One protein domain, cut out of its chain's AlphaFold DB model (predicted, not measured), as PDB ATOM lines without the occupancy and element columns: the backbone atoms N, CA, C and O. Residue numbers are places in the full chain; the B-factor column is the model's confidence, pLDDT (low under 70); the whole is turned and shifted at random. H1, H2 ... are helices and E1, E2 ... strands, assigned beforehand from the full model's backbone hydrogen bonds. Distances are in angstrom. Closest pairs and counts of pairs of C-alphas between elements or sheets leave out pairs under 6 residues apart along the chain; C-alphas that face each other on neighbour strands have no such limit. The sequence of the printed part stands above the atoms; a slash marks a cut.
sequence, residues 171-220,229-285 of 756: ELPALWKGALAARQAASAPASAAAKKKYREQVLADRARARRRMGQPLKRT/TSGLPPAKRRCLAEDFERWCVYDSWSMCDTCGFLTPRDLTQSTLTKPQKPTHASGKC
ATOM      1  N   GLU A 171      11.538 -43.343 -48.781       95.44
ATOM      2  CA  GLU A 171      11.491 -42.867 -47.393       95.44
ATOM      3  C   GLU A 171      12.873 -42.441 -46.868       95.44
ATOM      4  O   GLU A 171      12.949 -41.623 -45.949       95.44
ATOM      5  N   LEU A 172      13.968 -42.967 -47.435       95.25
ATOM      6  CA  LEU A 172      15.330 -42.734 -46.934       95.25
ATOM      7  C   LEU A 172      15.705 -41.247 -46.813       95.25
ATOM      8  O   LEU A 172      16.218 -40.887 -45.749       95.25
ATOM      9  N   PRO A 173      15.435 -40.365 -47.802       94.75
ATOM     10  CA  PRO A 173      15.781 -38.949 -47.686       94.75
ATOM     11  C   PRO A 173      15.099 -38.277 -46.489       94.75
ATOM     12  O   PRO A 173      15.739 -37.575 -45.710       94.75
ATOM     13  N   ALA A 174      13.804 -38.538 -46.284       96.12
ATOM     14  CA  ALA A 174      13.052 -37.964 -45.171       96.12
ATOM     15  C   ALA A 174      13.535 -38.502 -43.813       96.12
ATOM     16  O   ALA A 174      13.668 -37.738 -42.854       96.12
ATOM     17  N   LEU A 175      13.841 -39.802 -43.735       96.69
ATOM     18  CA  LEU A 175      14.366 -40.423 -42.519       96.69
ATOM     19  C   LEU A 175      15.748 -39.873 -42.153       96.69
ATOM     20  O   LEU A 175      15.992 -39.570 -40.983       96.69
ATOM     21  N   TRP A 176      16.641 -39.712 -43.133       97.19
ATOM     22  CA  TRP A 176      17.951 -39.103 -42.911       97.19
ATOM     23  C   TRP A 176      17.837 -37.633 -42.525       97.19
ATOM     24  O   TRP A 176      18.474 -37.224 -41.560       97.19
ATOM     25  N   LYS A 177      16.971 -36.857 -43.182       96.00
ATOM     26  CA  LYS A 177      16.707 -35.465 -42.800       96.00
ATOM     27  C   LYS A 177      16.248 -35.348 -41.344       96.00
ATOM     28  O   LYS A 177      16.725 -34.477 -40.621       96.00
ATOM     29  N   GLY A 178      15.364 -36.243 -40.894       96.44
ATOM     30  CA  GLY A 178      14.935 -36.313 -39.493       96.44
ATOM     31  C   GLY A 178      16.075 -36.685 -38.541       96.44
ATOM     32  O   GLY A 178      16.251 -36.038 -37.511       96.44
ATOM     33  N   ALA A 179      16.889 -37.678 -38.905       95.94
ATOM     34  CA  ALA A 179      18.054 -38.095 -38.126       95.94
ATOM     35  C   ALA A 179      19.087 -36.955 -37.987       95.94
ATOM     36  O   ALA A 179      19.572 -36.670 -36.896       95.94
ATOM     37  N   LEU A 180      19.379 -36.248 -39.077       97.00
ATOM     38  CA  LEU A 180      20.403 -35.204 -39.135       97.00
ATOM     39  C   LEU A 180      19.922 -33.849 -38.597       97.00
ATOM     40  O   LEU A 180      20.742 -32.951 -38.413       97.00
ATOM     41  N   ALA A 181      18.632 -33.669 -38.297       95.62
ATOM     42  CA  ALA A 181      18.085 -32.403 -37.794       95.62
ATOM     43  C   ALA A 181      18.761 -31.917 -36.495       95.62
ATOM     44  O   ALA A 181      18.908 -30.713 -36.279       95.62
ATOM     45  N   ALA A 182      19.219 -32.852 -35.655       91.88
ATOM     46  CA  ALA A 182      19.943 -32.553 -34.420       91.88
ATOM     47  C   ALA A 182      21.420 -32.171 -34.644       91.88
ATOM     48  O   ALA A 182      22.061 -31.685 -33.714       91.88
ATOM     49  N   ARG A 183      21.972 -32.390 -35.849       95.12
ATOM     50  CA  ARG A 183      23.330 -31.955 -36.196       95.12
ATOM     51  C   ARG A 183      23.305 -30.491 -36.610       95.12
ATOM     52  O   ARG A 183      22.743 -30.166 -37.655       95.12
ATOM     53  N   GLN A 184      23.877 -29.605 -35.807       95.50
ATOM     54  CA  GLN A 184      23.757 -28.160 -36.004       95.50
ATOM     55  C   GLN A 184      25.076 -27.453 -35.705       95.50
ATOM     56  O   GLN A 184      25.865 -27.903 -34.878       95.50
ATOM     57  N   ALA A 185      25.313 -26.337 -36.389       94.56
ATOM     58  CA  ALA A 185      26.417 -25.441 -36.077       94.56
ATOM     59  C   ALA A 185      25.965 -24.422 -35.027       94.56
ATOM     60  O   ALA A 185      24.857 -23.899 -35.116       94.56
ATOM     61  N   ALA A 186      26.843 -24.078 -34.086       94.12
ATOM     62  CA  ALA A 186      26.587 -23.004 -33.122       94.12
ATOM     63  C   ALA A 186      26.798 -21.594 -33.705       94.12
ATOM     64  O   ALA A 186      26.659 -20.601 -33.000       94.12
ATOM     65  N   SER A 187      27.191 -21.483 -34.976       91.62
ATOM     66  CA  SER A 187      27.479 -20.209 -35.635       91.62
ATOM     67  C   SER A 187      26.225 -19.429 -36.005       91.62
ATOM     68  O   SER A 187      25.163 -20.017 -36.191       91.62
ATOM     69  N   ALA A 188      26.379 -18.119 -36.225       88.56
ATOM     70  CA  ALA A 188      25.309 -17.289 -36.777       88.56
ATOM     71  C   ALA A 188      24.719 -17.909 -38.059       88.56
ATOM     72  O   ALA A 188      25.483 -18.430 -38.886       88.56
ATOM     73  N   PRO A 189      23.395 -17.812 -38.278       89.00
ATOM     74  CA  PRO A 189      22.795 -18.169 -39.552       89.00
ATOM     75  C   PRO A 189      23.465 -17.412 -40.698       89.00
ATOM     76  O   PRO A 189      23.724 -16.211 -40.617       89.00
ATOM     77  N   ALA A 190      23.730 -18.112 -41.798       89.25
ATOM     78  CA  ALA A 190      24.349 -17.483 -42.951       89.25
ATOM     79  C   ALA A 190      23.446 -16.407 -43.576       89.25
ATOM     80  O   ALA A 190      22.232 -16.600 -43.723       89.25
ATOM     81  N   SER A 191      24.065 -15.307 -44.014       91.12
ATOM     82  CA  SER A 191      23.379 -14.218 -44.712       91.12
ATOM     83  C   SER A 191      22.761 -14.690 -46.034       91.12
ATOM     84  O   SER A 191      23.202 -15.671 -46.642       91.12
ATOM     85  N   ALA A 192      21.752 -13.964 -46.525       92.12
ATOM     86  CA  ALA A 192      21.144 -14.247 -47.827       92.12
ATOM     87  C   ALA A 192      22.182 -14.227 -48.967       92.12
ATOM     88  O   ALA A 192      22.145 -15.081 -49.850       92.12
ATOM     89  N   ALA A 193      23.159 -13.314 -48.901       93.44
ATOM     90  CA  ALA A 193      24.260 -13.235 -49.858       93.44
ATOM     91  C   ALA A 193      25.159 -14.484 -49.821       93.44
ATOM     92  O   ALA A 193      25.487 -15.035 -50.870       93.44
ATOM     93  N   ALA A 194      25.506 -14.979 -48.627       92.12
ATOM     94  CA  ALA A 194      26.295 -16.202 -48.481       92.12
ATOM     95  C   ALA A 194      25.543 -17.434 -49.012       92.12
ATOM     96  O   ALA A 194      26.118 -18.237 -49.743       92.12
ATOM     97  N   LYS A 195      24.238 -17.549 -48.721       93.00
ATOM     98  CA  LYS A 195      23.380 -18.620 -49.259       93.00
ATOM     99  C   LYS A 195      23.262 -18.556 -50.786       93.00
ATOM    100  O   LYS A 195      23.300 -19.596 -51.440       93.00
ATOM    101  N   LYS A 196      23.151 -17.352 -51.359       93.25
ATOM    102  CA  LYS A 196      23.137 -17.140 -52.815       93.25
ATOM    103  C   LYS A 196      24.456 -17.585 -53.451       93.25
ATOM    104  O   LYS A 196      24.424 -18.366 -54.396       93.25
ATOM    105  N   LYS A 197      25.595 -17.166 -52.892       94.56
ATOM    106  CA  LYS A 197      26.925 -17.575 -53.367       94.56
ATOM    107  C   LYS A 197      27.109 -19.094 -53.307       94.56
ATOM    108  O   LYS A 197      27.544 -19.694 -54.281       94.56
ATOM    109  N   TYR A 198      26.708 -19.718 -52.201       94.38
ATOM    110  CA  TYR A 198      26.733 -21.174 -52.067       94.38
ATOM    111  C   TYR A 198      25.884 -21.867 -53.144       94.38
ATOM    112  O   TYR A 198      26.338 -22.811 -53.785       94.38
ATOM    113  N   ARG A 199      24.672 -21.364 -53.411       93.56
ATOM    114  CA  ARG A 199      23.820 -21.879 -54.494       93.56
ATOM    115  C   ARG A 199      24.518 -21.798 -55.856       93.56
ATOM    116  O   ARG A 199      24.464 -22.763 -56.614       93.56
ATOM    117  N   GLU A 200      25.152 -20.670 -56.172       93.69
ATOM    118  CA  GLU A 200      25.900 -20.477 -57.425       93.69
ATOM    119  C   GLU A 200      27.064 -21.472 -57.551       93.69
ATOM    120  O   GLU A 200      27.237 -22.080 -58.607       93.69
ATOM    121  N   GLN A 201      27.799 -21.705 -56.459       93.50
ATOM    122  CA  GLN A 201      28.890 -22.681 -56.395       93.50
ATOM    123  C   GLN A 201      28.405 -24.113 -56.651       93.50
ATOM    124  O   GLN A 201      28.944 -24.798 -57.517       93.50
ATOM    125  N   VAL A 202      27.324 -24.547 -55.992       93.75
ATOM    126  CA  VAL A 202      26.765 -25.895 -56.202       93.75
ATOM    127  C   VAL A 202      26.276 -26.089 -57.643       93.75
ATOM    128  O   VAL A 202      26.467 -27.153 -58.234       93.75
ATOM    129  N   LEU A 203      25.666 -25.066 -58.251       93.44
ATOM    130  CA  LEU A 203      25.272 -25.124 -59.664       93.44
ATOM    131  C   LEU A 203      26.491 -25.212 -60.595       93.44
ATOM    132  O   LEU A 203      26.450 -25.955 -61.578       93.44
ATOM    133  N   ALA A 204      27.577 -24.499 -60.282       92.44
ATOM    134  CA  ALA A 204      28.826 -24.581 -61.032       92.44
ATOM    135  C   ALA A 204      29.474 -25.974 -60.925       92.44
ATOM    136  O   ALA A 204      29.922 -26.510 -61.942       92.44
ATOM    137  N   ASP A 205      29.456 -26.587 -59.738       92.31
ATOM    138  CA  ASP A 205      29.939 -27.952 -59.497       92.31
ATOM    139  C   ASP A 205      29.122 -28.995 -60.273       92.31
ATOM    140  O   ASP A 205      29.693 -29.837 -60.970       92.31
ATOM    141  N   ARG A 206      27.786 -28.898 -60.251       92.38
ATOM    142  CA  ARG A 206      26.899 -29.755 -61.062       92.38
ATOM    143  C   ARG A 206      27.164 -29.589 -62.557       92.38
ATOM    144  O   ARG A 206      27.234 -30.569 -63.295       92.38
ATOM    145  N   ALA A 207      27.327 -28.352 -63.023       91.81
ATOM    146  CA  ALA A 207      27.639 -28.078 -64.421       91.81
ATOM    147  C   ALA A 207      29.010 -28.647 -64.820       91.81
ATOM    148  O   ALA A 207      29.156 -29.164 -65.926       91.81
ATOM    149  N   ARG A 208      30.001 -28.593 -63.920       89.88
ATOM    150  CA  ARG A 208      31.316 -29.217 -64.109       89.88
ATOM    151  C   ARG A 208      31.194 -30.736 -64.231       89.88
ATOM    152  O   ARG A 208      31.717 -31.281 -65.198       89.88
ATOM    153  N   ALA A 209      30.479 -31.391 -63.314       90.00
ATOM    154  CA  ALA A 209      30.235 -32.831 -63.372       90.00
ATOM    155  C   ALA A 209      29.549 -33.226 -64.687       90.00
ATOM    156  O   ALA A 209      30.037 -34.096 -65.398       90.00
ATOM    157  N   ARG A 210      28.468 -32.533 -65.066       90.62
ATOM    158  CA  ARG A 210      27.721 -32.830 -66.298       90.62
ATOM    159  C   ARG A 210      28.564 -32.648 -67.557       90.62
ATOM    160  O   ARG A 210      28.564 -33.544 -68.388       90.62
ATOM    161  N   ARG A 211      29.338 -31.559 -67.664       88.62
ATOM    162  CA  ARG A 211      30.275 -31.365 -68.786       88.62
ATOM    163  C   ARG A 211      31.302 -32.488 -68.870       88.62
ATOM    164  O   ARG A 211      31.534 -33.001 -69.955       88.62
ATOM    165  N   ARG A 212      31.890 -32.881 -67.733       84.56
ATOM    166  CA  ARG A 212      32.868 -33.978 -67.693       84.56
ATOM    167  C   ARG A 212      32.250 -35.316 -68.098       84.56
ATOM    168  O   ARG A 212      32.936 -36.108 -68.718       84.56
ATOM    169  N   MET A 213      30.973 -35.526 -67.784       85.50
ATOM    170  CA  MET A 213      30.240 -36.752 -68.104       85.50
ATOM    171  C   MET A 213      29.511 -36.720 -69.458       85.50
ATOM    172  O   MET A 213      28.641 -37.553 -69.692       85.50
ATOM    173  N   GLY A 214      29.776 -35.729 -70.321       84.19
ATOM    174  CA  GLY A 214      29.089 -35.594 -71.614       84.19
ATOM    175  C   GLY A 214      27.573 -35.353 -71.511       84.19
ATOM    176  O   GLY A 214      26.846 -35.516 -72.486       84.19
ATOM    177  N   GLN A 215      27.074 -34.962 -70.336       86.31
ATOM    178  CA  GLN A 215      25.651 -34.776 -70.067       86.31
ATOM    179  C   GLN A 215      25.199 -33.346 -70.402       86.31
ATOM    180  O   GLN A 215      25.887 -32.379 -70.050       86.31
ATOM    181  N   PRO A 216      23.994 -33.160 -70.973       86.31
ATOM    182  CA  PRO A 216      23.486 -31.834 -71.314       86.31
ATOM    183  C   PRO A 216      23.310 -30.988 -70.055       86.31
ATOM    184  O   PRO A 216      22.865 -31.497 -69.029       86.31
ATOM    185  N   LEU A 217      23.615 -29.692 -70.094       86.31
ATOM    186  CA  LEU A 217      23.397 -28.820 -68.937       86.31
ATOM    187  C   LEU A 217      21.901 -28.748 -68.597       86.31
ATOM    188  O   LEU A 217      21.079 -28.377 -69.430       86.31
ATOM    189  N   LYS A 218      21.544 -29.071 -67.350       84.81
ATOM    190  CA  LYS A 218      20.172 -28.942 -66.853       84.81
ATOM    191  C   LYS A 218      20.000 -27.567 -66.214       84.81
ATOM    192  O   LYS A 218      20.694 -27.249 -65.250       84.81
ATOM    193  N   ARG A 219      19.074 -26.756 -66.732       82.75
ATOM    194  CA  ARG A 219      18.672 -25.508 -66.065       82.75
ATOM    195  C   ARG A 219      17.874 -25.853 -64.809       82.75
ATOM    196  O   ARG A 219      16.938 -26.642 -64.879       82.75
ATOM    197  N   THR A 220      18.243 -25.259 -63.680       81.94
ATOM    198  CA  THR A 220      17.468 -25.334 -62.438       81.94
ATOM    199  C   THR A 220      16.530 -24.125 -62.373       81.94
ATOM    200  O   THR A 220      17.034 -22.998 -62.339       81.94
ATOM    201  N   THR A 229      24.223 -32.461 -54.645       89.12
ATOM    202  CA  THR A 229      24.344 -33.676 -55.463       89.12
ATOM    203  C   THR A 229      25.213 -33.405 -56.692       89.12
ATOM    204  O   THR A 229      25.386 -32.250 -57.086       89.12
ATOM    205  N   SER A 230      25.726 -34.458 -57.336       85.38
ATOM    206  CA  SER A 230      26.461 -34.340 -58.608       85.38
ATOM    207  C   SER A 230      25.582 -33.787 -59.739       85.38
ATOM    208  O   SER A 230      26.082 -33.280 -60.742       85.38
ATOM    209  N   GLY A 231      24.255 -33.872 -59.585       85.38
ATOM    210  CA  GLY A 231      23.290 -33.504 -60.614       85.38
ATOM    211  C   GLY A 231      23.318 -34.437 -61.824       85.38
ATOM    212  O   GLY A 231      22.770 -34.067 -62.859       85.38
ATOM    213  N   LEU A 232      23.965 -35.600 -61.720       88.38
ATOM    214  CA  LEU A 232      24.000 -36.644 -62.744       88.38
ATOM    215  C   LEU A 232      22.749 -37.538 -62.642       88.38
ATOM    216  O   LEU A 232      22.120 -37.573 -61.581       88.38
ATOM    217  N   PRO A 233      22.332 -38.199 -63.738       85.31
ATOM    218  CA  PRO A 233      21.300 -39.228 -63.654       85.31
ATOM    219  C   PRO A 233      21.771 -40.395 -62.763       85.31
ATOM    220  O   PRO A 233      22.978 -40.642 -62.708       85.31
ATOM    221  N   PRO A 234      20.847 -41.110 -62.091       84.06
ATOM    222  CA  PRO A 234      21.184 -42.342 -61.384       84.06
ATOM    223  C   PRO A 234      21.837 -43.362 -62.320       84.06
ATOM    224  O   PRO A 234      21.544 -43.393 -63.521       84.06
ATOM    225  N   ALA A 235      22.677 -44.227 -61.761       81.88
ATOM    226  CA  ALA A 235      23.161 -45.409 -62.452       81.88
ATOM    227  C   ALA A 235      21.963 -46.231 -62.952       81.88
ATOM    228  O   ALA A 235      21.000 -46.410 -62.222       81.88
ATOM    229  N   LYS A 236      22.008 -46.706 -64.200       78.12
ATOM    230  CA  LYS A 236      20.866 -47.388 -64.850       78.12
ATOM    231  C   LYS A 236      21.230 -48.688 -65.574       78.12
ATOM    232  O   LYS A 236      20.387 -49.304 -66.215       78.12
ATOM    233  N   ARG A 237      22.505 -49.109 -65.522       71.50
ATOM    234  CA  ARG A 237      22.999 -50.260 -66.307       71.50
ATOM    235  C   ARG A 237      22.550 -51.603 -65.729       71.50
ATOM    236  O   ARG A 237      22.251 -52.530 -66.473       71.50
ATOM    237  N   ARG A 238      22.590 -51.741 -64.402       81.56
ATOM    238  CA  ARG A 238      22.266 -52.974 -63.665       81.56
ATOM    239  C   ARG A 238      21.700 -52.608 -62.297       81.56
ATOM    240  O   ARG A 238      22.192 -51.661 -61.686       81.56
ATOM    241  N   CYS A 239      20.800 -53.437 -61.762       88.44
ATOM    242  CA  CYS A 239      20.284 -53.284 -60.396       88.44
ATOM    243  C   CYS A 239      21.415 -53.193 -59.359       88.44
ATOM    244  O   CYS A 239      21.323 -52.426 -58.414       88.44
ATOM    245  N   LEU A 240      22.521 -53.918 -59.571       89.75
ATOM    246  CA  LEU A 240      23.698 -53.866 -58.699       89.75
ATOM    247  C   LEU A 240      24.332 -52.466 -58.627       89.75
ATOM    248  O   LEU A 240      24.793 -52.058 -57.563       89.75
ATOM    249  N   ALA A 241      24.361 -51.735 -59.744       89.25
ATOM    250  CA  ALA A 241      24.913 -50.383 -59.794       89.25
ATOM    251  C   ALA A 241      23.985 -49.384 -59.087       89.25
ATOM    252  O   ALA A 241      24.459 -48.573 -58.297       89.25
ATOM    253  N   GLU A 242      22.673 -49.501 -59.311       90.56
ATOM    254  CA  GLU A 242      21.643 -48.727 -58.601       90.56
ATOM    255  C   GLU A 242      21.695 -48.969 -57.087       90.56
ATOM    256  O   GLU A 242      21.711 -48.029 -56.291       90.56
ATOM    257  N   ASP A 243      21.772 -50.236 -56.683       93.69
ATOM    258  CA  ASP A 243      21.871 -50.658 -55.290       93.69
ATOM    259  C   ASP A 243      23.153 -50.138 -54.632       93.69
ATOM    260  O   ASP A 243      23.122 -49.690 -53.482       93.69
ATOM    261  N   PHE A 244      24.279 -50.158 -55.352       94.69
ATOM    262  CA  PHE A 244      25.548 -49.656 -54.839       94.69
ATOM    263  C   PHE A 244      25.566 -48.128 -54.739       94.69
ATOM    264  O   PHE A 244      26.024 -47.597 -53.727       94.69
ATOM    265  N   GLU A 245      25.017 -47.410 -55.724       94.62
ATOM    266  CA  GLU A 245      24.851 -45.955 -55.643       94.62
ATOM    267  C   GLU A 245      23.937 -45.584 -54.468       94.62
ATOM    268  O   GLU A 245      24.312 -44.750 -53.639       94.62
ATOM    269  N   ARG A 246      22.786 -46.257 -54.317       95.19
ATOM    270  CA  ARG A 246      21.900 -46.081 -53.156       95.19
ATOM    271  C   ARG A 246      22.655 -46.329 -51.857       95.19
ATOM    272  O   ARG A 246      22.526 -45.536 -50.922       95.19
ATOM    273  N   TRP A 247      23.439 -47.405 -51.794       97.00
ATOM    274  CA  TRP A 247      24.210 -47.728 -50.605       97.00
ATOM    275  C   TRP A 247      25.214 -46.620 -50.279       97.00
ATOM    276  O   TRP A 247      25.262 -46.168 -49.136       97.00
ATOM    277  N   CYS A 248      25.934 -46.094 -51.270       97.06
ATOM    278  CA  CYS A 248      26.827 -44.952 -51.077       97.06
ATOM    279  C   CYS A 248      26.075 -43.743 -50.500       97.06
ATOM    280  O   CYS A 248      26.513 -43.186 -49.491       97.06
ATOM    281  N   VAL A 249      24.922 -43.393 -51.081       96.44
ATOM    282  CA  VAL A 249      24.156 -42.190 -50.718       96.44
ATOM    283  C   VAL A 249      23.446 -42.307 -49.360       96.44
ATOM    284  O   VAL A 249      23.339 -41.302 -48.653       96.44
ATOM    285  N   TYR A 250      22.969 -43.494 -48.970       97.12
ATOM    286  CA  TYR A 250      22.075 -43.638 -47.809       97.12
ATOM    287  C   TYR A 250      22.413 -44.758 -46.822       97.12
ATOM    288  O   TYR A 250      22.002 -44.667 -45.665       97.12
ATOM    289  N   ASP A 251      23.084 -45.832 -47.245       96.94
ATOM    290  CA  ASP A 251      23.236 -47.030 -46.406       96.94
ATOM    291  C   ASP A 251      24.678 -47.265 -45.920       96.94
ATOM    292  O   ASP A 251      24.873 -48.100 -45.035       96.94
ATOM    293  N   SER A 252      25.663 -46.520 -46.434       97.25
ATOM    294  CA  SER A 252      27.091 -46.617 -46.078       97.25
ATOM    295  C   SER A 252      27.426 -46.033 -44.705       97.25
ATOM    296  O   SER A 252      28.500 -46.275 -44.164       97.25
ATOM    297  N   TRP A 253      26.494 -45.305 -44.093       97.69
ATOM    298  CA  TRP A 253      26.624 -44.804 -42.731       97.69
ATOM    299  C   TRP A 253      25.364 -45.084 -41.922       97.69
ATOM    300  O   TRP A 253      24.299 -45.437 -42.430       97.69
ATOM    301  N   SER A 254      25.489 -44.923 -40.614       96.56
ATOM    302  CA  SER A 254      24.377 -44.910 -39.680       96.56
ATOM    303  C   SER A 254      24.671 -43.961 -38.527       96.56
ATOM    304  O   SER A 254      25.823 -43.633 -38.266       96.56
ATOM    305  N   MET A 255      23.639 -43.520 -37.821       96.81
ATOM    306  CA  MET A 255      23.771 -42.579 -36.718       96.81
ATOM    307  C   MET A 255      23.237 -43.188 -35.422       96.81
ATOM    308  O   MET A 255      22.151 -43.765 -35.403       96.81
ATOM    309  N   CYS A 256      23.978 -43.057 -34.328       95.56
ATOM    310  CA  CYS A 256      23.487 -43.492 -33.023       95.56
ATOM    311  C   CYS A 256      22.241 -42.679 -32.641       95.56
ATOM    312  O   CYS A 256      22.282 -41.447 -32.634       95.56
ATOM    313  N   ASP A 257      21.147 -43.356 -32.297       93.62
ATOM    314  CA  ASP A 257      19.888 -42.713 -31.891       93.62
ATOM    315  C   ASP A 257      20.001 -41.897 -30.593       93.62
ATOM    316  O   ASP A 257      19.225 -40.974 -30.367       93.62
ATOM    317  N   THR A 258      21.005 -42.200 -29.770       91.38
ATOM    318  CA  THR A 258      21.224 -41.576 -28.465       91.38
ATOM    319  C   THR A 258      22.224 -40.418 -28.581       91.38
ATOM    320  O   THR A 258      21.866 -39.241 -28.469       91.38
ATOM    321  N   CYS A 259      23.493 -40.719 -28.880       92.19
ATOM    322  CA  CYS A 259      24.565 -39.714 -28.905       92.19
ATOM    323  C   CYS A 259      24.740 -39.012 -30.266       92.19
ATOM    324  O   CYS A 259      25.494 -38.048 -30.360       92.19
ATOM    325  N   GLY A 260      24.052 -39.455 -31.327       93.69
ATOM    326  CA  GLY A 260      24.139 -38.854 -32.668       93.69
ATOM    327  C   GLY A 260      25.482 -39.031 -33.377       93.69
ATOM    328  O   GLY A 260      25.732 -38.357 -34.371       93.69
ATOM    329  N   PHE A 261      26.352 -39.903 -32.864       94.81
ATOM    330  CA  PHE A 261      27.626 -40.228 -33.499       94.81
ATOM    331  C   PHE A 261      27.390 -40.972 -34.816       94.81
ATOM    332  O   PHE A 261      26.599 -41.920 -34.858       94.81
ATOM    333  N   LEU A 262      28.054 -40.522 -35.881       96.44
ATOM    334  CA  LEU A 262      28.040 -41.189 -37.179       96.44
ATOM    335  C   LEU A 262      29.021 -42.361 -37.177       96.44
ATOM    336  O   LEU A 262      30.213 -42.187 -36.942       96.44
ATOM    337  N   THR A 263      28.510 -43.541 -37.502       94.38
ATOM    338  CA  THR A 263      29.286 -44.771 -37.635       94.38
ATOM    339  C   THR A 263      29.168 -45.258 -39.078       94.38
ATOM    340  O   THR A 263      28.038 -45.421 -39.558       94.38
ATOM    341  N   PRO A 264      30.287 -45.500 -39.778       94.94
ATOM    342  CA  PRO A 264      30.253 -46.180 -41.068       94.94
ATOM    343  C   PRO A 264      29.553 -47.540 -40.953       94.94
ATOM    344  O   PRO A 264      29.394 -48.083 -39.859       94.94
ATOM    345  N   ARG A 265      29.084 -48.094 -42.065       93.25
ATOM    346  CA  ARG A 265      28.425 -49.402 -42.094       93.25
ATOM    347  C   ARG A 265      29.141 -50.285 -43.094       93.25
ATOM    348  O   ARG A 265      29.394 -49.851 -44.205       93.25
ATOM    349  N   ASP A 266      29.402 -51.536 -42.742       92.62
ATOM    350  CA  ASP A 266      29.954 -52.470 -43.719       92.62
ATOM    351  C   ASP A 266      28.995 -52.682 -44.893       92.62
ATOM    352  O   ASP A 266      27.782 -52.863 -44.722       92.62
ATOM    353  N   LEU A 267      29.552 -52.696 -46.100       93.31
ATOM    354  CA  LEU A 267      28.839 -53.141 -47.280       93.31
ATOM    355  C   LEU A 267      28.708 -54.649 -47.172       93.31
ATOM    356  O   LEU A 267      29.709 -55.334 -47.240       93.31
ATOM    357  N   THR A 268      27.506 -55.181 -47.022       92.38
ATOM    358  CA  THR A 268      27.193 -56.616 -47.071       92.38
ATOM    359  C   THR A 268      26.133 -56.854 -48.142       92.38
ATOM    360  O   THR A 268      25.435 -55.916 -48.534       92.38
ATOM    361  N   GLN A 269      25.909 -58.106 -48.550       90.12
ATOM    362  CA  GLN A 269      24.813 -58.436 -49.471       90.12
ATOM    363  C   GLN A 269      23.463 -57.872 -48.985       90.12
ATOM    364  O   GLN A 269      22.662 -57.370 -49.775       90.12
ATOM    365  N   SER A 270      23.202 -57.917 -47.671       89.31
ATOM    366  CA  SER A 270      21.946 -57.417 -47.107       89.31
ATOM    367  C   SER A 270      21.844 -55.896 -47.147       89.31
ATOM    368  O   SER A 270      20.756 -55.387 -47.394       89.31
ATOM    369  N   THR A 271      22.918 -55.164 -46.858       91.56
ATOM    370  CA  THR A 271      22.879 -53.692 -46.880       91.56
ATOM    371  C   THR A 271      22.889 -53.157 -48.306       91.56
ATOM    372  O   THR A 271      22.347 -52.087 -48.554       91.56
ATOM    373  N   LEU A 272      23.470 -53.910 -49.241       92.50
ATOM    374  CA  LEU A 272      23.464 -53.592 -50.663       92.50
ATOM    375  C   LEU A 272      22.084 -53.790 -51.290       92.50
ATOM    376  O   LEU A 272      21.656 -52.962 -52.072       92.50
ATOM    377  N   THR A 273      21.355 -54.846 -50.927       89.50
ATOM    378  CA  THR A 273      20.058 -55.170 -51.561       89.50
ATOM    379  C   THR A 273      18.847 -54.598 -50.829       89.50
ATOM    380  O   THR A 273      17.767 -54.491 -51.405       89.50
ATOM    381  N   LYS A 274      18.981 -54.255 -49.543       91.12
ATOM    382  CA  LYS A 274      17.862 -53.769 -48.726       91.12
ATOM    383  C   LYS A 274      18.180 -52.390 -48.165       91.12
ATOM    384  O   LYS A 274      19.187 -52.269 -47.464       91.12
ATOM    385  N   PRO A 275      17.290 -51.402 -48.358       94.06
ATOM    386  CA  PRO A 275      17.376 -50.125 -47.667       94.06
ATOM    387  C   PRO A 275      17.481 -50.313 -46.155       94.06
ATOM    388  O   PRO A 275      16.763 -51.124 -45.553       94.06
ATOM    389  N   GLN A 276      18.373 -49.555 -45.534       94.19
ATOM    390  CA  GLN A 276      18.626 -49.626 -44.107       94.19
ATOM    391  C   GLN A 276      18.056 -48.407 -43.392       94.19
ATOM    392  O   GLN A 276      17.841 -47.339 -43.958       94.19
ATOM    393  N   LYS A 277      17.811 -48.553 -42.089       94.69
ATOM    394  CA  LYS A 277      17.444 -47.396 -41.269       94.69
ATOM    395  C   LYS A 277      18.660 -46.479 -41.096       94.69
ATOM    396  O   LYS A 277      19.762 -46.995 -40.879       94.69
ATOM    397  N   PRO A 278      18.462 -45.149 -41.095       96.38
ATOM    398  CA  PRO A 278      19.535 -44.208 -40.790       96.38
ATOM    399  C   PRO A 278      20.126 -44.396 -39.397       96.38
ATOM    400  O   PRO A 278      21.308 -44.149 -39.197       96.38
ATOM    401  N   THR A 279      19.324 -44.843 -38.425       95.94
ATOM    402  CA  THR A 279      19.744 -44.920 -37.025       95.94
ATOM    403  C   THR A 279      20.018 -46.337 -36.528       95.94
ATOM    404  O   THR A 279      19.423 -47.314 -36.996       95.94
ATOM    405  N   HIS A 280      20.916 -46.442 -35.548       93.44
ATOM    406  CA  HIS A 280      21.182 -47.655 -34.775       93.44
ATOM    407  C   HIS A 280      21.103 -47.369 -33.268       93.44
ATOM    408  O   HIS A 280      21.317 -46.240 -32.831       93.44
ATOM    409  N   ALA A 281      20.808 -48.409 -32.486       92.81
ATOM    410  CA  ALA A 281      20.713 -48.317 -31.031       92.81
ATOM    411  C   ALA A 281      22.086 -48.109 -30.380       92.81
ATOM    412  O   ALA A 281      23.079 -48.669 -30.848       92.81
ATOM    413  N   SER A 282      22.125 -47.399 -29.250       89.06
ATOM    414  CA  SER A 282      23.344 -47.112 -28.472       89.06
ATOM    415  C   SER A 282      24.238 -48.325 -28.188       89.06
ATOM    416  O   SER A 282      25.455 -48.199 -28.259       89.06
ATOM    417  N   GLY A 283      23.668 -49.513 -27.961       87.00
ATOM    418  CA  GLY A 283      24.437 -50.748 -27.743       87.00
ATOM    419  C   GLY A 283      25.280 -51.212 -28.943       87.00
ATOM    420  O   GLY A 283      26.122 -52.084 -28.780       87.00
ATOM    421  N   LYS A 284      25.064 -50.645 -30.138       87.19
ATOM    422  CA  LYS A 284      25.874 -50.876 -31.350       87.19
ATOM    423  C   LYS A 284      26.774 -49.691 -31.707       87.19
ATOM    424  O   LYS A 284      27.431 -49.713 -32.742       87.19
ATOM    425  N   CYS A 285      26.745 -48.628 -30.909       89.69
ATOM    426  CA  CYS A 285      27.533 -47.436 -31.166       89.69
ATOM    427  C   CYS A 285      28.920 -47.613 -30.533       89.69
ATOM    428  O   CYS A 285      28.986 -47.641 -29.301       89.69
TER     429      CYS A 285
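Overview. This is residues 171 to 220 and 229 to 285 of the 756 residues of the protein "Hypothetical protein" of Symbiodinium natans (UniProt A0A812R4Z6). In a loose, flat frame, the hairpin of E1 and E2 clusters with helices H1, H3 and H4, while the long helix H2 stands off. The printed part has 107 residues, with four named helices and two named strands in the order H1, H2, H3, E1, E2, H4 along the chain; the class is mostly helix, as helices hold 49 and strands 7 of the 56 residues in named elements. The whole is loose, radius of gyration of the C-alphas 17.1 A, spanning 45 by 44 by 19 A.

Arrangement. Start at the antiparallel hairpin of E1, residues 253 to 256, and E2, residues 262 to 264; N 254 and O 263 are within hydrogen-bond range, 2.8 A. H3, residues 239 to 251, touches H4, residues 269 to 273; the closest C-alphas, 243 and 272, are 5.7 A apart. H1, residues 171 to 180, only just touches H3, at residue 250 alone, with 3 pairs of C-alphas within 8 A, the closest 172 and 250. H2, residues 192 to 212, is apart from both. Each helix has every O i to N i+4 pair within range.

Along the chain. Find H2 beginning at C-alpha 192, (21.144, -14.247, -47.827), and running 30.4 A; H4 ends at C-alpha 273, (20.058, -55.170, -51.561).

Size, cuts and confidence. Residues 221 to 228 are cut out; C-alphas 220 and 229 are 12.9 A apart. The H1 to H2 link is long. No printed residue is under 70 in pLDDT.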